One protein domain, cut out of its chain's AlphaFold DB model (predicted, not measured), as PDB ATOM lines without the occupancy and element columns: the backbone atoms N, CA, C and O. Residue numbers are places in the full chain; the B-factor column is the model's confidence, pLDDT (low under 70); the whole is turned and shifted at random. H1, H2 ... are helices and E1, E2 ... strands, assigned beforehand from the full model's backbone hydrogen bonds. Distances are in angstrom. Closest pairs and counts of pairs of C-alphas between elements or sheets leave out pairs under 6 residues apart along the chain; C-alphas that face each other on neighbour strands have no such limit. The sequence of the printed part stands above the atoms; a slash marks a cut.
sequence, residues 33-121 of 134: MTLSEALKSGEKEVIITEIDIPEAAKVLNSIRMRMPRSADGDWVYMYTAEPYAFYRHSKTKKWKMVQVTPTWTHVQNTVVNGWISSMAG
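This is residues 33 to 121 of the 134 residues of an uncharacterized protein of Streptococcus suis (UniProt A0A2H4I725). A strongly twisted, four-stranded antiparallel sheet forms a wall, with the short helix H1 over one face near its E1 edge and H2 standing off from the sheet on that same side. H3 leads away from the sheet as a long arm, of which residues 108 to 119 stick out, and this arm makes much of the length. The printed part has 89 residues, with three named helices and four named strands in the order H1 E1 H2 E2 E3 E4 H3; the sheet's order is E1 E4 E3 E2 and the class is mixed, helices and strands. The whole is loose, with a radius of gyration of the C-alphas of 15.5 A, and spans 53 by 27 by 23 A.

E2, residues 75 to 81, E3, residues 84 to 89, and E4, residues 95 to 99, form a meander, each strand the antiparallel neighbour of the one before. E2 and E3 are a hairpin at 152 degrees, with N 78 and O 86 2.9 A apart, within hydrogen-bond range. E3 and E4 are a hairpin at 153 degrees, with N 96 and O 87 at 2.8 A. E1, residues 45 to 48, is an edge strand antiparallel to E4 at 155 degrees, with N 48 and O 95 at 2.8 A. H1, residues 35 to 41, is on the sheet at a height of 9.6 A, over E1 and only just over E4, where 3 of its C-alphas fall. It runs along the strands, at 21 degrees to E1 on the local plane; the closest C-alphas of H1 and E1 are those of Leu 35 and Ile 48, 5.8 A apart. H2, residues 54 to 62, is not on the sheet and is apart from H1, E3 and E4. H3, residues 103 to 119, is not on the sheet and is apart from H1, H2, E1, E2 and E3. In H1, H2 and H3 every O i to N i+4 pair is within hydrogen-bond range.

E2 measures 16.9 A, E3 16.3 A, E4 13.5 A and E1 9.7 A from first to last C-alpha. H1 measures 10.0 A and begins at C-alpha 35 (-28.607, -14.121, -14.158). H2 measures 12.4 A. H3 measures 24.4 A and ends at C-alpha 119 (-10.737, -7.689, 14.980).

The C-alphas farthest apart are those of Ala 71 and Gly 121, 53.9 A. Without residues 108 to 121, which stand free, the body spans 38 by 23 by 19 A. The printed part has no cut; the link from H2 to E2, residues 63 to 74, is long and the other links are tight. The mean pLDDT of the printed part is 86.8, with residues 64 to 65, 69, 71 and 121 under 70.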
ATOM      1  N   MET A  33     -35.351 -16.157 -16.456       95.25
ATOM      2  CA  MET A  33     -34.811 -14.791 -16.506       95.25
ATOM      3  C   MET A  33     -33.286 -14.798 -16.641       95.25
ATOM      4  O   MET A  33     -32.659 -15.860 -16.536       95.25
ATOM      5  N   THR A  34     -32.671 -13.640 -16.889       95.44
ATOM      6  CA  THR A  34     -31.200 -13.555 -16.934       95.44
ATOM      7  C   THR A  34     -30.592 -13.716 -15.538       95.44
ATOM      8  O   THR A  34     -31.279 -13.586 -14.522       95.44
ATOM      9  N   LEU A  35     -29.287 -14.001 -15.451       91.75
ATOM     10  CA  LEU A  35     -28.607 -14.121 -14.158       91.75
ATOM     11  C   LEU A  35     -28.700 -12.820 -13.341       91.75
ATOM     12  O   LEU A  35     -28.898 -12.872 -12.127       91.75
ATOM     13  N   SER A  36     -28.571 -11.653 -13.973       93.62
ATOM     14  CA  SER A  36     -28.672 -10.381 -13.254       93.62
ATOM     15  C   SER A  36     -30.084 -10.097 -12.730       93.62
ATOM     16  O   SER A  36     -30.227  -9.569 -11.625       93.62
ATOM     17  N   GLU A  37     -31.123 -10.475 -13.477       94.88
ATOM     18  CA  GLU A  37     -32.522 -10.368 -13.052       94.88
ATOM     19  C   GLU A  37     -32.829 -11.340 -11.913       94.88
ATOM     20  O   GLU A  37     -33.405 -10.940 -10.902       94.88
ATOM     21  N   ALA A  38     -32.348 -12.578 -12.024       92.75
ATOM     22  CA  ALA A  38     -32.457 -13.615 -11.002       92.75
ATOM     23  C   ALA A  38     -31.910 -13.171  -9.641       92.75
ATOM     24  O   ALA A  38     -32.518 -13.420  -8.602       92.75
ATOM     25  N   LEU A  39     -30.774 -12.474  -9.633       90.69
ATOM     26  CA  LEU A  39     -30.171 -11.971  -8.399       90.69
ATOM     27  C   LEU A  39     -30.944 -10.794  -7.781       90.69
ATOM     28  O   LEU A  39     -30.788 -10.527  -6.590       90.69
ATOM     29  N   LYS A  40     -31.764 -10.090  -8.569       91.62
ATOM     30  CA  LYS A  40     -32.570  -8.940  -8.125       91.62
ATOM     31  C   LYS A  40     -33.999  -9.317  -7.746       91.62
ATOM     32  O   LYS A  40     -34.593  -8.630  -6.921       91.62
ATOM     33  N   SER A  41     -34.554 -10.365  -8.352       89.81
ATOM     34  CA  SER A  41     -35.965 -10.736  -8.216       89.81
ATOM     35  C   SER A  41     -36.322 -11.244  -6.818       89.81
ATOM     36  O   SER A  41     -37.456 -11.082  -6.377       89.81
ATOM     37  N   GLY A  42     -35.357 -11.832  -6.103       83.44
ATOM     38  CA  GLY A  42     -35.595 -12.473  -4.807       83.44
ATOM     39  C   GLY A  42     -36.280 -13.840  -4.915       83.44
ATOM     40  O   GLY A  42     -36.647 -14.415  -3.890       83.44
ATOM     41  N   GLU A  43     -36.431 -14.366  -6.134       89.75
ATOM     42  CA  GLU A  43     -36.966 -15.700  -6.380       89.75
ATOM     43  C   GLU A  43     -36.042 -16.781  -5.810       89.75
ATOM     44  O   GLU A  43     -34.813 -16.697  -5.878       89.75
ATOM     45  N   LYS A  44     -36.640 -17.828  -5.235       92.38
ATOM     46  CA  LYS A  44     -35.881 -18.919  -4.602       92.38
ATOM     47  C   LYS A  44     -35.360 -19.942  -5.599       92.38
ATOM     48  O   LYS A  44     -34.401 -20.642  -5.292       92.38
ATOM     49  N   GLU A  45     -35.988 -20.053  -6.760       94.56
ATOM     50  CA  GLU A  45     -35.605 -20.989  -7.809       94.56
ATOM     51  C   GLU A  45     -35.938 -20.384  -9.171       94.56
ATOM     52  O   GLU A  45     -37.049 -19.901  -9.378       94.56
ATOM     53  N   VAL A  46     -34.965 -20.386 -10.085       95.00
ATOM     54  CA  VAL A  46     -35.107 -19.816 -11.432       95.00
ATOM     55  C   VAL A  46     -34.276 -20.584 -12.454       95.00
ATOM     56  O   VAL A  46     -33.178 -21.069 -12.155       95.00
ATOM     57  N   ILE A  47     -34.761 -20.636 -13.691       95.25
ATOM     58  CA  ILE A  47     -33.990 -21.107 -14.842       95.25
ATOM     59  C   ILE A  47     -33.308 -19.896 -15.476       95.25
ATOM     60  O   ILE A  47     -33.956 -18.940 -15.898       95.25
ATOM     61  N   ILE A  48     -31.985 -19.948 -15.571       93.94
ATOM     62  CA  ILE A  48     -31.191 -18.879 -16.166       93.94
ATOM     63  C   ILE A  48     -31.230 -19.033 -17.687       93.94
ATOM     64  O   ILE A  48     -30.760 -20.037 -18.236       93.94
ATOM     65  N   THR A  49     -31.772 -18.024 -18.361       93.19
ATOM     66  CA  THR A  49     -31.812 -17.950 -19.828       93.19
ATOM     67  C   THR A  49     -30.472 -17.496 -20.399       93.19
ATOM     68  O   THR A  49     -30.000 -18.066 -21.382       93.19
ATOM     69  N   GLU A  50     -29.831 -16.528 -19.742       91.94
ATOM     70  CA  GLU A  50     -28.563 -15.930 -20.155       91.94
ATOM     71  C   GLU A  50     -27.688 -15.560 -18.949       91.94
ATOM     72  O   GLU A  50     -28.175 -15.089 -17.919       91.94
ATOM     73  N   ILE A  51     -26.375 -15.764 -19.088       89.94
ATOM     74  CA  ILE A  51     -25.369 -15.308 -18.122       89.94
ATOM     75  C   ILE A  51     -24.850 -13.951 -18.607       89.94
ATOM     76  O   ILE A  51     -23.813 -13.862 -19.262       89.94
ATOM     77  N   ASP A  52     -25.602 -12.902 -18.291       92.75
ATOM     78  CA  ASP A  52     -25.369 -11.511 -18.700       92.75
ATOM     79  C   ASP A  52     -24.349 -10.766 -17.814       92.75
ATOM     80  O   ASP A  52     -24.003  -9.617 -18.080       92.75
ATOM     81  N   ILE A  53     -23.825 -11.428 -16.778       91.00
ATOM     82  CA  ILE A  53     -22.762 -10.910 -15.909       91.00
ATOM     83  C   ILE A  53     -21.402 -11.422 -16.419       91.00
ATOM     84  O   ILE A  53     -21.132 -12.627 -16.311       91.00
ATOM     85  N   PRO A  54     -20.513 -10.553 -16.943       89.56
ATOM     86  CA  PRO A  54     -19.265 -10.972 -17.587       89.56
ATOM     87  C   PRO A  54     -18.342 -11.802 -16.687       89.56
ATOM     88  O   PRO A  54     -17.722 -12.769 -17.135       89.56
ATOM     89  N   GLU A  55     -18.244 -11.444 -15.408       86.94
ATOM     90  CA  GLU A  55     -17.422 -12.137 -14.415       86.94
ATOM     91  C   GLU A  55     -17.942 -13.555 -14.169       86.94
ATOM     92  O   GLU A  55     -17.166 -14.514 -14.172       86.94
ATOM     93  N   ALA A  56     -19.262 -13.704 -14.031       85.44
ATOM     94  CA  ALA A  56     -19.899 -15.004 -13.865       85.44
ATOM     95  C   ALA A  56     -19.741 -15.859 -15.125       85.44
ATOM     96  O   ALA A  56     -19.431 -17.045 -15.026       85.44
ATOM     97  N   ALA A  57     -19.875 -15.261 -16.315       86.56
ATOM     98  CA  ALA A  57     -19.696 -15.960 -17.583       86.56
ATOM     99  C   ALA A  57     -18.287 -16.554 -17.717       86.56
ATOM    100  O   ALA A  57     -18.150 -17.710 -18.117       86.56
ATOM    101  N   LYS A  58     -17.236 -15.813 -17.331       86.06
ATOM    102  CA  LYS A  58     -15.849 -16.321 -17.335       86.06
ATOM    103  C   LYS A  58     -15.705 -17.578 -16.482       86.06
ATOM    104  O   LYS A  58     -15.115 -18.559 -16.933       86.06
ATOM    105  N   VAL A  59     -16.272 -17.564 -15.275       82.69
ATOM    106  CA  VAL A  59     -16.221 -18.706 -14.357       82.69
ATOM    107  C   VAL A  59     -17.051 -19.862 -14.907       82.69
ATOM    108  O   VAL A  59     -16.512 -20.941 -15.137       82.69
ATOM    109  N   LEU A  60     -18.330 -19.635 -15.200       78.06
ATOM    110  CA  LEU A  60     -19.288 -20.661 -15.618       78.06
ATOM    111  C   LEU A  60     -18.915 -21.344 -16.941       78.06
ATOM    112  O   LEU A  60     -19.128 -22.550 -17.093       78.06
ATOM    113  N   ASN A  61     -18.315 -20.610 -17.880       78.94
ATOM    114  CA  ASN A  61     -17.846 -21.168 -19.151       78.94
ATOM    115  C   ASN A  61     -16.530 -21.943 -19.013       78.94
ATOM    116  O   ASN A  61     -16.250 -22.819 -19.831       78.94
ATOM    117  N   SER A  62     -15.732 -21.660 -17.979       79.19
ATOM    118  CA  SER A  62     -14.488 -22.396 -17.718       79.19
ATOM    119  C   SER A  62     -14.729 -23.801 -17.158       79.19
ATOM    120  O   SER A  62     -13.862 -24.671 -17.279       79.19
ATOM    121  N   ILE A  63     -15.910 -24.054 -16.582       76.44
ATOM    122  CA  ILE A  63     -16.208 -25.319 -15.913       76.44
ATOM    123  C   ILE A  63     -16.447 -26.424 -16.957       76.44
ATOM    124  O   ILE A  63     -17.552 -26.619 -17.472       76.44
ATOM    125  N   ARG A  64     -15.385 -27.168 -17.286       68.56
ATOM    126  CA  ARG A  64     -15.433 -28.335 -18.180       68.56
ATOM    127  C   ARG A  64     -15.936 -29.550 -17.413       68.56
ATOM    128  O   ARG A  64     -15.254 -30.027 -16.512       68.56
ATOM    129  N   MET A  65     -17.111 -30.075 -17.768       66.56
ATOM    130  CA  MET A  65     -17.713 -31.190 -17.029       66.56
ATOM    131  C   MET A  65     -18.276 -32.276 -17.932       66.56
ATOM    132  O   MET A  65     -18.914 -32.017 -18.955       66.56
ATOM    133  N   ARG A  66     -18.057 -33.520 -17.500       71.44
ATOM    134  CA  ARG A  66     -18.603 -34.722 -18.121       71.44
ATOM    135  C   ARG A  66     -19.990 -34.971 -17.534       71.44
ATOM    136  O   ARG A  66     -20.126 -35.596 -16.491       71.44
ATOM    137  N   MET A  67     -21.009 -34.415 -18.181       75.19
ATOM    138  CA  MET A  67     -22.399 -34.616 -17.767       75.19
ATOM    139  C   MET A  67     -22.857 -36.050 -18.078       75.19
ATOM    140  O   MET A  67     -22.473 -36.585 -19.126       75.19
ATOM    141  N   PRO A  68     -23.692 -36.661 -17.217       76.44
ATOM    142  CA  PRO A  68     -24.376 -37.903 -17.548       76.44
ATOM    143  C   PRO A  68     -25.212 -37.710 -18.816       76.44
ATOM    144  O   PRO A  68     -25.804 -36.652 -19.041       76.44
ATOM    145  N   ARG A  69     -25.227 -38.727 -19.678       67.94
ATOM    146  CA  ARG A  69     -25.983 -38.703 -20.931       67.94
ATOM    147  C   ARG A  69     -27.355 -39.324 -20.670       67.94
ATOM    148  O   ARG A  69     -27.546 -40.507 -20.911       67.94
ATOM    149  N   SER A  70     -28.262 -38.526 -20.114       74.12
ATOM    150  CA  SER A  70     -29.670 -38.894 -19.924       74.12
ATOM    151  C   SER A  70     -30.481 -38.516 -21.167       74.12
ATOM    152  O   SER A  70     -30.221 -37.473 -21.774       74.12
ATOM    153  N   ALA A  71     -31.405 -39.386 -21.587       69.69
ATOM    154  CA  ALA A  71     -32.261 -39.160 -22.756       69.69
ATOM    155  C   ALA A  71     -33.322 -38.079 -22.486       69.69
ATOM    156  O   ALA A  71     -33.594 -37.244 -23.358       69.69
ATOM    157  N   ASP A  72     -33.839 -38.055 -21.261       78.38
ATOM    158  CA  ASP A  72     -34.849 -37.096 -20.809       78.38
ATOM    159  C   ASP A  72     -34.177 -35.805 -20.323       78.38
ATOM    160  O   ASP A  72     -34.618 -34.705 -20.648       78.38
ATOM    161  N   GLY A  73     -32.970 -35.930 -19.768       84.12
ATOM    162  CA  GLY A  73     -32.223 -34.812 -19.215       84.12
ATOM    163  C   GLY A  73     -32.482 -34.692 -17.720       84.12
ATOM    164  O   GLY A  73     -33.587 -34.907 -17.248       84.12
ATOM    165  N   ASP A  74     -31.429 -34.378 -16.976       87.38
ATOM    166  CA  ASP A  74     -31.477 -34.258 -15.523       87.38
ATOM    167  C   ASP A  74     -30.830 -32.941 -15.111       87.38
ATOM    168  O   ASP A  74     -29.834 -32.506 -15.706       87.38
ATOM    169  N   TRP A  75     -31.355 -32.327 -14.057       90.25
ATOM    170  CA  TRP A  75     -30.690 -31.228 -13.370       90.25
ATOM    171  C   TRP A  75     -29.529 -31.770 -12.535       90.25
ATOM    172  O   TRP A  75     -29.716 -32.333 -11.461       90.25
ATOM    173  N   VAL A  76     -28.307 -31.597 -13.032       90.00
ATOM    174  CA  VAL A  76     -27.094 -32.057 -12.350       90.00
ATOM    175  C   VAL A  76     -26.592 -30.938 -11.449       90.00
ATOM    176  O   VAL A  76     -26.476 -29.803 -11.899       90.00
ATOM    177  N   TYR A  77     -26.304 -31.231 -10.180       90.50
ATOM    178  CA  TYR A  77     -25.659 -30.270  -9.282       90.50
ATOM    179  C   TYR A  77     -24.247 -29.953  -9.776       90.50
ATOM    180  O   TYR A  77     -23.478 -30.870 -10.071       90.50
ATOM    181  N   MET A  78     -23.895 -28.666  -9.835       88.44
ATOM    182  CA  MET A  78     -22.564 -28.244 -10.265       88.44
ATOM    183  C   MET A  78     -21.728 -27.760  -9.086       88.44
ATOM    184  O   MET A  78     -20.680 -28.331  -8.794       88.44
ATOM    185  N   TYR A  79     -22.174 -26.696  -8.423       85.88
ATOM    186  CA  TYR A  79     -21.474 -26.103  -7.291       85.88
ATOM    187  C   TYR A  79     -22.409 -25.187  -6.497       85.88
ATOM    188  O   TYR A  79     -23.501 -24.834  -6.950       85.88
ATOM    189  N   THR A  80     -21.954 -24.781  -5.316       90.25
ATOM    190  CA  THR A  80     -22.612 -23.775  -4.481       90.25
ATOM    191  C   THR A  80     -21.724 -22.541  -4.418       90.25
ATOM    192  O   THR A  80     -20.554 -22.644  -4.060       90.25
ATOM    193  N   ALA A  81     -22.285 -21.386  -4.759       86.56
ATOM    194  CA  ALA A  81     -21.731 -20.083  -4.427       86.56
ATOM    195  C   ALA A  81     -22.794 -19.376  -3.598       86.56
ATOM    196  O   ALA A  81     -23.795 -18.898  -4.135       86.56
ATOM    197  N   GLU A  82     -22.615 -19.413  -2.276       88.12
ATOM    198  CA  GLU A  82     -23.632 -18.923  -1.357       88.12
ATOM    199  C   GLU A  82     -24.059 -17.487  -1.704       88.12
ATOM    200  O   GLU A  82     -23.214 -16.670  -2.076       88.12
ATOM    201  N   PRO A  83     -25.366 -17.185  -1.615       92.50
ATOM    202  CA  PRO A  83     -26.438 -18.008  -1.037       92.50
ATOM    203  C   PRO A  83     -27.095 -19.029  -1.992       92.50
ATOM    204  O   PRO A  83     -28.147 -19.583  -1.658       92.50
ATOM    205  N   TYR A  84     -26.508 -19.294  -3.165       92.75
ATOM    206  CA  TYR A  84     -27.140 -20.073  -4.231       92.75
ATOM    207  C   TYR A  84     -26.388 -21.364  -4.591       92.75
ATOM    208  O   TYR A  84     -25.158 -21.428  -4.626       92.75
ATOM    209  N   ALA A  85     -27.148 -22.404  -4.923       93.31
ATOM    210  CA  ALA A  85     -26.668 -23.594  -5.607       93.31
ATOM    211  C   ALA A  85     -27.003 -23.516  -7.097       93.31
ATOM    212  O   ALA A  85     -28.094 -23.094  -7.485       93.31
ATOM    213  N   PHE A  86     -26.063 -23.963  -7.924       91.88
ATOM    214  CA  PHE A  86     -26.182 -23.950  -9.374       91.88
ATOM    215  C   PHE A  86     -26.245 -25.372  -9.916       91.88
ATOM    216  O   PHE A  86     -25.401 -26.219  -9.607       91.88
ATOM    217  N   TYR A  87     -27.231 -25.607 -10.774       93.06
ATOM    218  CA  TYR A  87     -27.466 -26.867 -11.463       93.06
ATOM    219  C   TYR A  87     -27.376 -26.654 -12.967       93.06
ATOM    220  O   TYR A  87     -27.717 -25.583 -13.472       93.06
ATOM    221  N   ARG A  88     -26.949 -27.681 -13.701       90.62
ATOM    222  CA  ARG A  88     -26.913 -27.652 -15.161       90.62
ATOM    223  C   ARG A  88     -27.703 -28.806 -15.739       90.62
ATOM    224  O   ARG A  88     -27.475 -29.963 -15.393       90.62
ATOM    225  N   HIS A  89     -28.615 -28.482 -16.645       90.25
ATOM    226  CA  HIS A  89     -29.432 -29.487 -17.296       90.25
ATOM    227  C   HIS A  89     -28.577 -30.320 -18.256       90.25
ATOM    228  O   HIS A  89     -27.908 -29.784 -19.149       90.25
ATOM    229  N   SER A  90     -28.580 -31.641 -18.093       88.19
ATOM    230  CA  SER A  90     -27.666 -32.533 -18.810       88.19
ATOM    231  C   SER A  90     -27.935 -32.591 -20.319       88.19
ATOM    232  O   SER A  90     -26.995 -32.798 -21.094       88.19
ATOM    233  N   LYS A  91     -29.170 -32.308 -20.753       86.31
ATOM    234  CA  LYS A  91     -29.594 -32.290 -22.164       86.31
ATOM    235  C   LYS A  91     -29.539 -30.892 -22.784       86.31
ATOM    236  O   LYS A  91     -28.781 -30.669 -23.722       86.31
ATOM    237  N   THR A  92     -30.291 -29.940 -22.231       87.94
ATOM    238  CA  THR A  92     -30.445 -28.574 -22.787       87.94
ATOM    239  C   THR A  92     -29.295 -27.635 -22.433       87.94
ATOM    240  O   THR A  92     -29.191 -26.554 -23.002       87.94
ATOM    241  N   LYS A  93     -28.427 -28.027 -21.491       86.62
ATOM    242  CA  LYS A  93     -27.288 -27.236 -20.991       86.62
ATOM    243  C   LYS A  93     -27.655 -25.921 -20.302       86.62
ATOM    244  O   LYS A  93     -26.726 -25.190 -19.944       86.62
ATOM    245  N   LYS A  94     -28.950 -25.665 -20.076       90.69
ATOM    246  CA  LYS A  94     -29.463 -24.537 -19.291       90.69
ATOM    247  C   LYS A  94     -28.951 -24.599 -17.854       90.69
ATOM    248  O   LYS A  94     -28.658 -25.682 -17.340       90.69
ATOM    249  N   TRP A  95     -28.858 -23.435 -17.225       92.62
ATOM    250  CA  TRP A  95     -28.516 -23.303 -15.816       92.62
ATOM    251  C   TRP A  95     -29.779 -23.104 -14.986       92.62
ATOM    252  O   TRP A  95     -30.721 -22.459 -15.434       92.62
ATOM    253  N   LYS A  96     -29.777 -23.641 -13.771       94.19
ATOM    254  CA  LYS A  96     -30.795 -23.387 -12.756       94.19
ATOM    255  C   LYS A  96     -30.121 -22.910 -11.484       94.19
ATOM    256  O   LYS A  96     -29.111 -23.481 -11.070       94.19
ATOM    257  N   MET A  97     -30.671 -21.859 -10.897       94.31
ATOM    258  CA  MET A  97     -30.204 -21.267  -9.652       94.31
ATOM    259  C   MET A  97     -31.239 -21.530  -8.568       94.31
ATOM    260  O   MET A  97     -32.422 -21.281  -8.778       94.31
ATOM    261  N   VAL A  98     -30.787 -22.029  -7.419       95.12
ATOM    262  CA  VAL A  98     -31.638 -22.338  -6.265       95.12
ATOM    263  C   VAL A  98     -31.044 -21.684  -5.026       95.12
ATOM    264  O   VAL A  98     -29.877 -21.906  -4.708       95.12
ATOM    265  N   GLN A  99     -31.825 -20.888  -4.307       94.38
ATOM    266  CA  GLN A  99     -31.430 -20.322  -3.024       94.38
ATOM    267  C   GLN A  99     -31.367 -21.432  -1.973       94.38
ATOM    268  O   GLN A  99     -32.368 -22.077  -1.669       94.38
ATOM    269  N   VAL A 100     -30.184 -21.635  -1.398       94.00
ATOM    270  CA  VAL A 100     -29.947 -22.634  -0.341       94.00
ATOM    271  C   VAL A 100     -29.793 -21.999   1.036       94.00
ATOM    272  O   VAL A 100     -30.084 -22.639   2.042       94.00
ATOM    273  N   THR A 101     -29.416 -20.719   1.075       91.38
ATOM    274  CA  THR A 101     -29.307 -19.925   2.300       91.38
ATOM    275  C   THR A 101     -30.156 -18.665   2.133       91.38
ATOM    276  O   THR A 101     -30.020 -17.986   1.117       91.38
ATOM    277  N   PRO A 102     -31.037 -18.299   3.083       91.25
ATOM    278  CA  PRO A 102     -31.759 -17.035   2.998       91.25
ATOM    279  C   PRO A 102     -30.784 -15.862   2.835       91.25
ATOM    280  O   PRO A 102     -29.812 -15.761   3.585       91.25
ATOM    281  N   THR A 103     -31.044 -14.963   1.881       87.50
ATOM    282  CA  THR A 103     -30.127 -13.856   1.542       87.50
ATOM    283  C   THR A 103     -29.713 -13.055   2.771       87.50
ATOM    284  O   THR A 103     -28.531 -12.781   2.960       87.50
ATOM    285  N   TRP A 104     -30.667 -12.730   3.649       89.38
ATOM    286  CA  TRP A 104     -30.378 -11.972   4.863       89.38
ATOM    287  C   TRP A 104     -29.457 -12.724   5.828       89.38
ATOM    288  O   TRP A 104     -28.507 -12.144   6.342       89.38
ATOM    289  N   THR A 105     -29.677 -14.026   6.011       91.38
ATOM    290  CA  THR A 105     -28.799 -14.876   6.825       91.38
ATOM    291  C   THR A 105     -27.385 -14.914   6.251       91.38
ATOM    292  O   THR A 105     -26.421 -14.773   6.998       91.38
ATOM    293  N   HIS A 106     -27.245 -15.045   4.930       90.81
ATOM    294  CA  HIS A 106     -25.932 -15.018   4.290       90.81
ATOM    295  C   HIS A 106     -25.231 -13.663   4.482       90.81
ATOM    296  O   HIS A 106     -24.066 -13.632   4.864       90.81
ATOM    297  N   VAL A 107     -25.939 -12.542   4.302       90.75
ATOM    298  CA  VAL A 107     -25.384 -11.196   4.538       90.75
ATOM    299  C   VAL A 107     -24.942 -11.025   5.991       90.75
ATOM    300  O   VAL A 107     -23.822 -10.579   6.233       90.75
ATOM    301  N   GLN A 108     -25.781 -11.412   6.956       91.94
ATOM    302  CA  GLN A 108     -25.435 -11.355   8.378       91.94
ATOM    303  C   GLN A 108     -24.168 -12.159   8.675       91.94
ATOM    304  O   GLN A 108     -23.243 -11.624   9.279       91.94
ATOM    305  N   ASN A 109     -24.095 -13.404   8.200       91.31
ATOM    306  CA  ASN A 109     -22.926 -14.256   8.396       91.31
ATOM    307  C   ASN A 109     -21.670 -13.639   7.770       91.31
ATOM    308  O   ASN A 109     -20.631 -13.580   8.419       91.31
ATOM    309  N   THR A 110     -21.766 -13.126   6.543       88.88
ATOM    310  CA  THR A 110     -20.642 -12.497   5.836       88.88
ATOM    311  C   THR A 110     -20.131 -11.256   6.570       88.88
ATOM    312  O   THR A 110     -18.923 -11.110   6.758       88.88
ATOM    313  N   VAL A 111     -21.028 -10.387   7.041       89.19
ATOM    314  CA  VAL A 111     -20.653  -9.172   7.782       89.19
ATOM    315  C   VAL A 111     -20.056  -9.514   9.146       89.19
ATOM    316  O   VAL A 111     -18.998  -8.992   9.492       89.19
ATOM    317  N   VAL A 112     -20.696 -10.403   9.910       88.12
ATOM    318  CA  VAL A 112     -20.221 -10.802  11.245       88.12
ATOM    319  C   VAL A 112     -18.861 -11.487  11.150       88.12
ATOM    320  O   VAL A 112     -17.947 -11.122  11.887       88.12
ATOM    321  N   ASN A 113     -18.693 -12.420  10.213       86.44
ATOM    322  CA  ASN A 113     -17.415 -13.094  10.003       86.44
ATOM    323  C   ASN A 113     -16.333 -12.104   9.557       86.44
ATOM    324  O   ASN A 113     -15.224 -12.145  10.080       86.44
ATOM    325  N   GLY A 114     -16.656 -11.175   8.649       83.50
ATOM    326  CA  GLY A 114     -15.729 -10.121   8.235       83.50
ATOM    327  C   GLY A 114     -15.288  -9.235   9.403       83.50
ATOM    328  O   GLY A 114     -14.102  -8.943   9.552       83.50
ATOM    329  N   TRP A 115     -16.225  -8.861  10.275       82.31
ATOM    330  CA  TRP A 115     -15.944  -8.066  11.467       82.31
ATOM    331  C   TRP A 115     -15.043  -8.808  12.459       82.31
ATOM    332  O   TRP A 115     -14.008  -8.267  12.853       82.31
ATOM    333  N   ILE A 116     -15.364 -10.060  12.795       84.38
ATOM    334  CA  ILE A 116     -14.549 -10.892  13.696       84.38
ATOM    335  C   ILE A 116     -13.133 -11.067  13.134       84.38
ATOM    336  O   ILE A 116     -12.163 -10.845  13.858       84.38
ATOM    337  N   SER A 117     -12.997 -11.391  11.844       76.88
ATOM    338  CA  SER A 117     -11.688 -11.539  11.194       76.88
ATOM    339  C   SER A 117     -10.877 -10.240  11.212       76.88
ATOM    340  O   SER A 117      -9.667 -10.275  11.430       76.88
ATOM    341  N   SER A 118     -11.532  -9.084  11.044       78.00
ATOM    342  CA  SER A 118     -10.863  -7.777  11.127       78.00
ATOM    343  C   SER A 118     -10.368  -7.448  12.541       78.00
ATOM    344  O   SER A 118      -9.314  -6.835  12.698       78.00
ATOM    345  N   MET A 119     -11.094  -7.893  13.572       74.62
ATOM    346  CA  MET A 119     -10.737  -7.689  14.980       74.62
ATOM    347  C   MET A 119      -9.664  -8.664  15.469       74.62
ATOM    348  O   MET A 119      -8.836  -8.298  16.299       74.62
ATOM    349  N   ALA A 120      -9.661  -9.895  14.957       71.19
ATOM    350  CA  ALA A 120      -8.748 -10.955  15.381       71.19
ATOM    351  C   ALA A 120      -7.320 -10.820  14.811       71.19
ATOM    352  O   ALA A 120      -6.466 -11.656  15.099       71.19
ATOM    353  N   GLY A 121      -7.034  -9.780  14.019       60.91
ATOM    354  CA  GLY A 121      -5.681  -9.477  13.538       60.91
ATOM    355  C   GLY A 121      -5.115 -10.456  12.503       60.91
ATOM    356  O   GLY A 121      -3.922 -10.400  12.211       60.91
TER     357      GLY A 121